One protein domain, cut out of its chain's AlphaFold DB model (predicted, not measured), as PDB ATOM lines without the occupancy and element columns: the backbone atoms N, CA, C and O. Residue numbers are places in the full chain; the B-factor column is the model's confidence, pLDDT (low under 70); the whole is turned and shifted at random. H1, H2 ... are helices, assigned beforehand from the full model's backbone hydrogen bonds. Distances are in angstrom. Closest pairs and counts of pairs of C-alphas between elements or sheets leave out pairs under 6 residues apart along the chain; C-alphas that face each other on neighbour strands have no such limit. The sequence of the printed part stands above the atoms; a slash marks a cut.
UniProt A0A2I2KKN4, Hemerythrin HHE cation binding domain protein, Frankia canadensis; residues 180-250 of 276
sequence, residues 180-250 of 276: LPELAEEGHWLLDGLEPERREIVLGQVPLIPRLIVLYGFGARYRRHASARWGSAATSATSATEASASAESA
ATOM      1  N   LEU A 180      43.933  56.715 -35.396       84.38
ATOM      2  CA  LEU A 180      43.177  55.530 -35.834       84.38
ATOM      3  C   LEU A 180      43.076  54.424 -34.762       84.38
ATOM      4  O   LEU A 180      41.988  53.874 -34.606       84.38
ATOM      5  N   PRO A 181      44.140  54.082 -34.004       86.50
ATOM      6  CA  PRO A 181      44.026  53.113 -32.915       86.50
ATOM      7  C   PRO A 181      43.098  53.559 -31.778       86.50
ATOM      8  O   PRO A 181      42.417  52.714 -31.205       86.50
ATOM      9  N   GLU A 182      43.057  54.856 -31.455       87.56
ATOM     10  CA  GLU A 182      42.151  55.398 -30.431       87.56
ATOM     11  C   GLU A 182      40.698  55.329 -30.892       87.56
ATOM     12  O   GLU A 182      39.868  54.771 -30.177       87.56
ATOM     13  N   LEU A 183      40.414  55.782 -32.121       86.62
ATOM     14  CA  LEU A 183      39.095  55.630 -32.747       86.62
ATOM     15  C   LEU A 183      38.658  54.165 -32.785       86.62
ATOM     16  O   LEU A 183      37.479  53.857 -32.633       86.62
ATOM     17  N   ALA A 184      39.607  53.250 -32.986       86.50
ATOM     18  CA  ALA A 184      39.306  51.837 -33.018       86.50
ATOM     19  C   ALA A 184      38.965  51.250 -31.646       86.50
ATOM     20  O   ALA A 184      38.016  50.470 -31.554       86.50
ATOM     21  N   GLU A 185      39.725  51.585 -30.602       88.38
ATOM     22  CA  GLU A 185      39.436  51.130 -29.238       88.38
ATOM     23  C   GLU A 185      38.096  51.704 -28.753       88.38
ATOM     24  O   GLU A 185      37.247  50.946 -28.289       88.38
ATOM     25  N   GLU A 186      37.870  53.006 -28.950       90.44
ATOM     26  CA  GLU A 186      36.628  53.689 -28.575       90.44
ATOM     27  C   GLU A 186      35.426  53.160 -29.364       90.44
ATOM     28  O   GLU A 186      34.419  52.792 -28.771       90.44
ATOM     29  N   GLY A 187      35.542  53.013 -30.687       88.94
ATOM     30  CA  GLY A 187      34.454  52.502 -31.520       88.94
ATOM     31  C   GLY A 187      34.005  51.095 -31.116       88.94
ATOM     32  O   GLY A 187      32.809  50.834 -31.021       88.94
ATOM     33  N   HIS A 188      34.935  50.184 -30.818       89.12
ATOM     34  CA  HIS A 188      34.561  48.850 -30.332       89.12
ATOM     35  C   HIS A 188      34.000  48.864 -28.910       89.12
ATOM     36  O   HIS A 188      33.136  48.049 -28.591       89.12
ATOM     37  N   TRP A 189      34.488  49.769 -28.063       92.56
ATOM     38  CA  TRP A 189      33.954  49.973 -26.723       92.56
ATOM     39  C   TRP A 189      32.513  50.490 -26.750       92.56
ATOM     40  O   TRP A 189      31.671  49.974 -26.010       92.56
ATOM     41  N   LEU A 190      32.200  51.430 -27.643       91.25
ATOM     42  CA  LEU A 190      30.835  51.899 -27.866       91.25
ATOM     43  C   LEU A 190      29.945  50.757 -28.366       91.25
ATOM     44  O   LEU A 190      28.869  50.558 -27.827       91.25
ATOM     45  N   LEU A 191      30.417  49.952 -29.326       88.50
ATOM     46  CA  LEU A 191      29.642  48.852 -29.923       88.50
ATOM     47  C   LEU A 191      29.369  47.657 -28.987       88.50
ATOM     48  O   LEU A 191      28.510  46.831 -29.305       88.50
ATOM     49  N   ASP A 192      30.083  47.526 -27.868       87.50
ATOM     50  CA  ASP A 192      29.967  46.370 -26.972       87.50
ATOM     51  C   ASP A 192      28.578  46.271 -26.309       87.50
ATOM     52  O   ASP A 192      28.210  47.073 -25.451       87.50
ATOM     53  N   GLY A 193      27.804  45.252 -26.687       79.81
ATOM     54  CA  GLY A 193      26.461  45.025 -26.150       79.81
ATOM     55  C   GLY A 193      25.400  46.007 -26.655       79.81
ATOM     56  O   GLY A 193      24.348  46.105 -26.031       79.81
ATOM     57  N   LEU A 194      25.659  46.735 -27.752       84.00
ATOM     58  CA  LEU A 194      24.635  47.546 -28.414       84.00
ATOM     59  C   LEU A 194      23.725  46.704 -29.306       84.00
ATOM     60  O   LEU A 194      24.200  45.911 -30.124       84.00
ATOM     61  N   GLU A 195      22.428  46.991 -29.221       81.38
ATOM     62  CA  GLU A 195      21.417  46.486 -30.148       81.38
ATOM     63  C   GLU A 195      21.657  46.978 -31.588       81.38
ATOM     64  O   GLU A 195      22.204  48.078 -31.780       81.38
ATOM     65  N   PRO A 196      21.243  46.208 -32.616       78.56
ATOM     66  CA  PRO A 196      21.528  46.507 -34.019       78.56
ATOM     67  C   PRO A 196      21.170  47.932 -34.452       78.56
ATOM     68  O   PRO A 196      21.968  48.571 -35.139       78.56
ATOM     69  N   GLU A 197      20.029  48.474 -34.018       78.50
ATOM     70  CA  GLU A 197      19.597  49.822 -34.408       78.50
ATOM     71  C   GLU A 197      20.535  50.916 -33.882       78.50
ATOM     72  O   GLU A 197      20.803  51.899 -34.575       78.50
ATOM     73  N   ARG A 198      21.075  50.752 -32.668       82.25
ATOM     74  CA  ARG A 198      22.002  51.722 -32.059       82.25
ATOM     75  C   ARG A 198      23.410  51.623 -32.635       82.25
ATOM     76  O   ARG A 198      24.137  52.614 -32.639       82.25
ATOM     77  N   ARG A 199      23.793  50.464 -33.174       83.75
ATOM     78  CA  ARG A 199      25.092  50.295 -33.842       83.75
ATOM     79  C   ARG A 199      25.213  51.194 -35.066       83.75
ATOM     80  O   ARG A 199      26.258  51.808 -35.251       83.75
ATOM     81  N   GLU A 200      24.150  51.339 -35.855       82.31
ATOM     82  CA  GLU A 200      24.164  52.217 -37.034       82.31
ATOM     83  C   GLU A 200      24.411  53.692 -36.673       82.31
ATOM     84  O   GLU A 200      25.066  54.402 -37.434       82.31
ATOM     85  N   ILE A 201      23.985  54.139 -35.485       80.81
ATOM     86  CA  ILE A 201      24.249  55.499 -34.984       80.81
ATOM     87  C   ILE A 201      25.755  55.720 -34.803       80.81
ATOM     88  O   ILE A 201      26.293  56.718 -35.285       80.81
ATOM     89  N   VAL A 202      26.451  54.769 -34.168       79.75
ATOM     90  CA  VAL A 202      27.914  54.812 -33.971       79.75
ATOM     91  C   VAL A 202      28.639  54.746 -35.311       79.75
ATOM     92  O   VAL A 202      29.544  55.532 -35.592       79.75
ATOM     93  N   LEU A 203      28.214  53.822 -36.174       79.50
ATOM     94  CA  LEU A 203      28.800  53.628 -37.497       79.50
ATOM     95  C   LEU A 203      28.572  54.819 -38.437       79.50
ATOM     96  O   LEU A 203      29.272  54.914 -39.446       79.50
ATOM     97  N   GLY A 204      27.612  55.696 -38.146       78.06
ATOM     98  CA  GLY A 204      27.348  56.917 -38.899       78.06
ATOM     99  C   GLY A 204      28.296  58.080 -38.586       78.06
ATOM    100  O   GLY A 204      28.452  58.953 -39.435       78.06
ATOM    101  N   GLN A 205      28.963  58.087 -37.422       76.00
ATOM    102  CA  GLN A 205      29.815  59.217 -36.997       76.00
ATOM    103  C   GLN A 205      31.180  59.238 -37.694       76.00
ATOM    104  O   GLN A 205      31.791  60.285 -37.908       76.00
ATOM    105  N   VAL A 206      31.679  58.056 -38.055       69.69
ATOM    106  CA  VAL A 206      33.008  57.893 -38.642       69.69
ATOM    107  C   VAL A 206      32.889  57.785 -40.165       69.69
ATOM    108  O   VAL A 206      32.140  56.932 -40.654       69.69
ATOM    109  N   PRO A 207      33.667  58.567 -40.943       70.12
ATOM    110  CA  PRO A 207      33.688  58.440 -42.394       70.12
ATOM    111  C   PRO A 207      33.967  57.000 -42.847       70.12
ATOM    112  O   PRO A 207      34.713  56.253 -42.209       70.12
ATOM    113  N   LEU A 208      33.391  56.617 -43.990       53.94
ATOM    114  CA  LEU A 208      33.330  55.227 -44.456       53.94
ATOM    115  C   LEU A 208      34.686  54.500 -44.455       53.94
ATOM    116  O   LEU A 208      34.761  53.350 -44.031       53.94
ATOM    117  N   ILE A 209      35.755  55.153 -44.923       61.03
ATOM    118  CA  ILE A 209      37.075  54.523 -45.063       61.03
ATOM    119  C   ILE A 209      37.722  54.251 -43.685       61.03
ATOM    120  O   ILE A 209      38.019  53.085 -43.408       61.03
ATOM    121  N   PRO A 210      37.889  55.243 -42.781       67.31
ATOM    122  CA  PRO A 210      38.332  54.989 -41.408       67.31
ATOM    123  C   PRO A 210      37.467  53.966 -40.662       67.31
ATOM    124  O   PRO A 210      38.004  53.110 -39.964       67.31
ATOM    125  N   ARG A 211      36.143  53.990 -40.861       75.75
ATOM    126  CA  ARG A 211      35.204  53.043 -40.242       75.75
ATOM    127  C   ARG A 211      35.524  51.586 -40.577       75.75
ATOM    128  O   ARG A 211      35.522  50.735 -39.691       75.75
ATOM    129  N   LEU A 212      35.827  51.290 -41.842       67.06
ATOM    130  CA  LEU A 212      36.206  49.937 -42.261       67.06
ATOM    131  C   LEU A 212      37.536  49.500 -41.626       67.06
ATOM    132  O   LEU A 212      37.656  48.367 -41.167       67.06
ATOM    133  N   ILE A 213      38.517  50.401 -41.542       70.25
ATOM    134  CA  ILE A 213      39.811  50.112 -40.906       70.25
ATOM    135  C   ILE A 213      39.627  49.813 -39.418       70.25
ATOM    136  O   ILE A 213      40.195  48.843 -38.917       70.25
ATOM    137  N   VAL A 214      38.810  50.612 -38.728       72.12
ATOM    138  CA  VAL A 214      38.467  50.407 -37.320       72.12
ATOM    139  C   VAL A 214      37.886  49.010 -37.129       72.12
ATOM    140  O   VAL A 214      38.511  48.191 -36.458       72.12
ATOM    141  N   LEU A 215      36.753  48.702 -37.769       71.50
ATOM    142  CA  LEU A 215      36.011  47.461 -37.520       71.50
ATOM    143  C   LEU A 215      36.808  46.199 -37.871       71.50
ATOM    144  O   LEU A 215      36.804  45.225 -37.116       71.50
ATOM    145  N   TYR A 216      37.511  46.209 -39.004       68.88
ATOM    146  CA  TYR A 216      38.141  44.998 -39.537       68.88
ATOM    147  C   TYR A 216      39.631  44.876 -39.193       68.88
ATOM    148  O   TYR A 216      40.143  43.762 -39.111       68.88
ATOM    149  N   GLY A 217      40.332  45.985 -38.940       71.62
ATOM    150  CA  GLY A 217      41.766  45.982 -38.636       71.62
ATOM    151  C   GLY A 217      42.097  45.786 -37.155       71.62
ATOM    152  O   GLY A 217      43.126  45.197 -36.824       71.62
ATOM    153  N   PHE A 218      41.227  46.242 -36.247       78.69
ATOM    154  CA  PHE A 218      41.553  46.348 -34.817       78.69
ATOM    155  C   PHE A 218      40.706  45.466 -33.893       78.69
ATOM    156  O   PHE A 218      41.057  45.304 -32.719       78.69
ATOM    157  N   GLY A 219      39.655  44.811 -34.397       77.69
ATOM    158  CA  GLY A 219      38.740  44.035 -33.554       77.69
ATOM    159  C   GLY A 219      39.410  42.916 -32.750       77.69
ATOM    160  O   GLY A 219      39.042  42.663 -31.605       77.69
ATOM    161  N   ALA A 220      40.458  42.276 -33.281       81.81
ATOM    162  CA  ALA A 220      41.209  41.255 -32.543       81.81
ATOM    163  C   ALA A 220      41.992  41.830 -31.350       81.81
ATOM    164  O   ALA A 220      42.123  41.175 -30.315       81.81
ATOM    165  N   ARG A 221      42.517  43.057 -31.469       85.31
ATOM    166  CA  ARG A 221      43.185  43.751 -30.361       85.31
ATOM    167  C   ARG A 221      42.173  44.104 -29.276       85.31
ATOM    168  O   ARG A 221      42.395  43.710 -28.133       85.31
ATOM    169  N   TYR A 222      41.054  44.723 -29.650       84.81
ATOM    170  CA  TYR A 222      39.994  45.061 -28.702       84.81
ATOM    171  C   TYR A 222      39.477  43.823 -27.959       84.81
ATOM    172  O   TYR A 222      39.453  43.803 -26.731       84.81
ATOM    173  N   ARG A 223      39.161  42.730 -28.674       86.31
ATOM    174  CA  ARG A 223      38.687  41.478 -28.051       86.31
ATOM    175  C   ARG A 223      39.679  40.902 -27.042       86.31
ATOM    176  O   ARG A 223      39.251  40.377 -26.016       86.31
ATOM    177  N   ARG A 224      40.989  41.012 -27.294       87.75
ATOM    178  CA  ARG A 224      42.020  40.606 -26.320       87.75
ATOM    179  C   ARG A 224      41.981  41.480 -25.069       87.75
ATOM    180  O   ARG A 224      41.961  40.933 -23.971       87.75
ATOM    181  N   HIS A 225      41.907  42.804 -25.215       89.88
ATOM    182  CA  HIS A 225      41.781  43.715 -24.071       89.88
ATOM    183  C   HIS A 225      40.477  43.496 -23.294       89.88
ATOM    184  O   HIS A 225      40.479  43.487 -22.067       89.88
ATOM    185  N   ALA A 226      39.351  43.315 -23.986       90.62
ATOM    186  CA  ALA A 226      38.060  43.019 -23.369       90.62
ATOM    187  C   ALA A 226      38.106  41.692 -22.594       90.62
ATOM    188  O   ALA A 226      37.735  41.652 -21.426       90.62
ATOM    189  N   SER A 227      38.674  40.638 -23.189       89.06
ATOM    190  CA  SER A 227      38.830  39.338 -22.521       89.06
ATOM    191  C   SER A 227      39.739  39.422 -21.291       89.06
ATOM    192  O   SER A 227      39.458  38.782 -20.282       89.06
ATOM    193  N   ALA A 228      40.796  40.240 -21.338       91.75
ATOM    194  CA  ALA A 228      41.678  40.467 -20.195       91.75
ATOM    195  C   ALA A 228      40.979  41.176 -19.019       91.75
ATOM    196  O   ALA A 228      41.364  40.960 -17.875       91.75
ATOM    197  N   ARG A 229      39.950  41.994 -19.281       94.12
ATOM    198  CA  ARG A 229      39.160  42.704 -18.257       94.12
ATOM    199  C   ARG A 229      38.030  41.829 -17.707       94.12
ATOM    200  O   ARG A 229      37.895  41.632 -16.494       94.12
ATOM    201  N   TRP A 230      37.230  41.281 -18.616       91.94
ATOM    202  CA  TRP A 230      35.926  40.690 -18.313       91.94
ATOM    203  C   TRP A 230      35.941  39.157 -18.236       91.94
ATOM    204  O   TRP A 230      34.976  38.564 -17.761       91.94
ATOM    205  N   GLY A 231      37.042  38.513 -18.633       81.00
ATOM    206  CA  GLY A 231      37.128  37.059 -18.777       81.00
ATOM    207  C   GLY A 231      36.507  36.566 -20.088       81.00
ATOM    208  O   GLY A 231      35.749  37.271 -20.748       81.00
ATOM    209  N   SER A 232      36.831  35.333 -20.486       62.41
ATOM    210  CA  SER A 232      36.387  34.744 -21.761       62.41
ATOM    211  C   SER A 232      34.878  34.477 -21.837       62.41
ATOM    212  O   SER A 232      34.315  34.525 -22.925       62.41
ATOM    213  N   ALA A 233      34.215  34.237 -20.700       49.16
ATOM    214  CA  ALA A 233      32.782  33.934 -20.644       49.16
ATOM    215  C   ALA A 233      31.882  35.153 -20.932       49.16
ATOM    216  O   ALA A 233      30.794  34.991 -21.481       49.16
ATOM    217  N   ALA A 234      32.337  36.373 -20.619       47.22
ATOM    218  CA  ALA A 234      31.586  37.600 -20.899       47.22
ATOM    219  C   ALA A 234      31.550  37.926 -22.404       47.22
ATOM    220  O   ALA A 234      30.553  38.429 -22.909       47.22
ATOM    221  N   THR A 235      32.608  37.571 -23.140       41.94
ATOM    222  CA  THR A 235      32.704  37.766 -24.594       41.94
ATOM    223  C   THR A 235      31.811  36.792 -25.376       41.94
ATOM    224  O   THR A 235      31.387  37.097 -26.491       41.94
ATOM    225  N   SER A 236      31.502  35.621 -24.802       34.03
ATOM    226  CA  SER A 236      30.673  34.590 -25.440       34.03
ATOM    227  C   SER A 236      29.195  34.971 -25.533       34.03
ATOM    228  O   SER A 236      28.557  34.632 -26.530       34.03
ATOM    229  N   ALA A 237      28.663  35.708 -24.551       38.84
ATOM    230  CA  ALA A 237      27.276  36.173 -24.566       38.84
ATOM    231  C   ALA A 237      27.010  37.109 -25.760       38.84
ATOM    232  O   ALA A 237      26.031  36.919 -26.472       38.84
ATOM    233  N   THR A 238      27.935  38.023 -26.064       41.09
ATOM    234  CA  THR A 238      27.831  38.926 -27.224       41.09
ATOM    235  C   THR A 238      27.903  38.167 -28.556       41.09
ATOM    236  O   THR A 238      27.136  38.448 -29.472       41.09
ATOM    237  N   SER A 239      28.762  37.141 -28.659       37.16
ATOM    238  CA  SER A 239      28.868  36.322 -29.879       37.16
ATOM    239  C   SER A 239      27.676  35.384 -30.109       37.16
ATOM    240  O   SER A 239      27.333  35.098 -31.255       37.16
ATOM    241  N   ALA A 240      27.032  34.909 -29.038       35.88
ATOM    242  CA  ALA A 240      25.861  34.042 -29.134       35.88
ATOM    243  C   ALA A 240      24.631  34.818 -29.636       35.88
ATOM    244  O   ALA A 240      23.884  34.304 -30.467       35.88
ATOM    245  N   THR A 241      24.472  36.075 -29.208       39.22
ATOM    246  CA  THR A 241      23.405  36.961 -29.691       39.22
ATOM    247  C   THR A 241      23.609  37.341 -31.164       39.22
ATOM    248  O   THR A 241      22.668  37.255 -31.952       39.22
ATOM    249  N   GLU A 242      24.844  37.651 -31.584       41.53
ATOM    250  CA  GLU A 242      25.171  37.947 -32.992       41.53
ATOM    251  C   GLU A 242      24.987  36.722 -33.919       41.53
ATOM    252  O   GLU A 242      24.517  36.858 -35.056       41.53
ATOM    253  N   ALA A 243      25.287  35.509 -33.438       38.31
ATOM    254  CA  ALA A 243      25.056  34.269 -34.183       38.31
ATOM    255  C   ALA A 243      23.560  33.917 -34.298       38.31
ATOM    256  O   ALA A 243      23.119  33.468 -35.358       38.31
ATOM    257  N   SER A 244      22.769  34.162 -33.245       37.50
ATOM    258  CA  SER A 244      21.321  33.909 -33.243       37.50
ATOM    259  C   SER A 244      20.574  34.855 -34.188       37.50
ATOM    260  O   SER A 244      19.770  34.400 -35.001       37.50
ATOM    261  N   ALA A 245      20.908  36.150 -34.173       42.28
ATOM    262  CA  ALA A 245      20.303  37.146 -35.063       42.28
ATOM    263  C   ALA A 245      20.630  36.888 -36.549       42.28
ATOM    264  O   ALA A 245      19.792  37.072 -37.434       42.28
ATOM    265  N   SER A 246      21.841  36.394 -36.831       43.03
ATOM    266  CA  SER A 246      22.255  36.016 -38.188       43.03
ATOM    267  C   SER A 246      21.523  34.766 -38.697       43.03
ATOM    268  O   SER A 246      21.192  34.682 -39.882       43.03
ATOM    269  N   ALA A 247      21.229  33.806 -37.811       41.09
ATOM    270  CA  ALA A 247      20.493  32.590 -38.155       41.09
ATOM    271  C   ALA A 247      18.997  32.857 -38.406       41.09
ATOM    272  O   ALA A 247      18.436  32.328 -39.367       41.09
ATOM    273  N   GLU A 248      18.357  33.718 -37.609       42.09
ATOM    274  CA  GLU A 248      16.946  34.089 -37.805       42.09
ATOM    275  C   GLU A 248      16.724  34.889 -39.099       42.09
ATOM    276  O   GLU A 248      15.758  34.640 -39.826       42.09
ATOM    277  N   SER A 249      17.662  35.770 -39.459       43.25
ATOM    278  CA  SER A 249      17.626  36.524 -40.722       43.25
ATOM    279  C   SER A 249      17.787  35.624 -41.962       43.25
ATOM    280  O   SER A 249      17.103  35.807 -42.977       43.25
ATOM    281  N   ALA A 250      18.623  34.582 -41.872       43.94
ATOM    282  CA  ALA A 250      18.800  33.592 -42.940       43.94
ATOM    283  C   ALA A 250      17.564  32.688 -43.129       43.94
ATOM    284  O   ALA A 250      17.212  32.325 -44.253       43.94
TER     285      ALA A 250
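Overview. This is residues 180 to 250 of the 276 residues of the protein "Hemerythrin HHE cation binding domain protein" of Frankia canadensis (UniProt A0A2I2KKN4). The longest helix, H5, reaches as an arm from the end of H4 along one side of a cluster in which H2, H3 and H4 pack on H1. The printed part has 71 residues with five named helices, H1 to H5 in order, and is all helix. It is compact, radius of gyration of the C-alphas 12.6 A, spanning 31 by 29 by 17 A.

Along the chain. H5, residues 232 to 250, measures 27.6 A, ending at C-alpha 250 (18.800, 33.592, -42.940). H4 is residues 219 to 230, H3 208 to 217, H2 196 to 205. H1, residues 180 to 191, begins at C-alpha 180 (43.177, 55.530, -35.834).

Arrangement. H5 touches H4 at a steep tilt of 50 degrees, closest C-alphas Thr 235 and Ser 227, 6.7 A; it is apart from H1, H2 and H3. The hub H1 touches H4 with residues 184 to 188 alone, closest C-alphas Glu 185 and Tyr 222, 6.1 A. H1 touches H3 about perpendicular, 81 degrees, closest C-alphas Ala 184 and Val 214, 4.6 A. H1 and H2 form a hairpin, 25 degrees, closest C-alphas Leu 191 and Arg 199, 6.2 A. O i to N i+4 pairs are all within hydrogen-bond range in H1, H3 and H4; 12 of 15 in H5; 2 of 6 in H2, with 6 of 7 O i to N i+3.

Size, cuts and confidence. The printed part has no cut; its links are tight. Residues 232 to 250 are among those with pLDDT under 70.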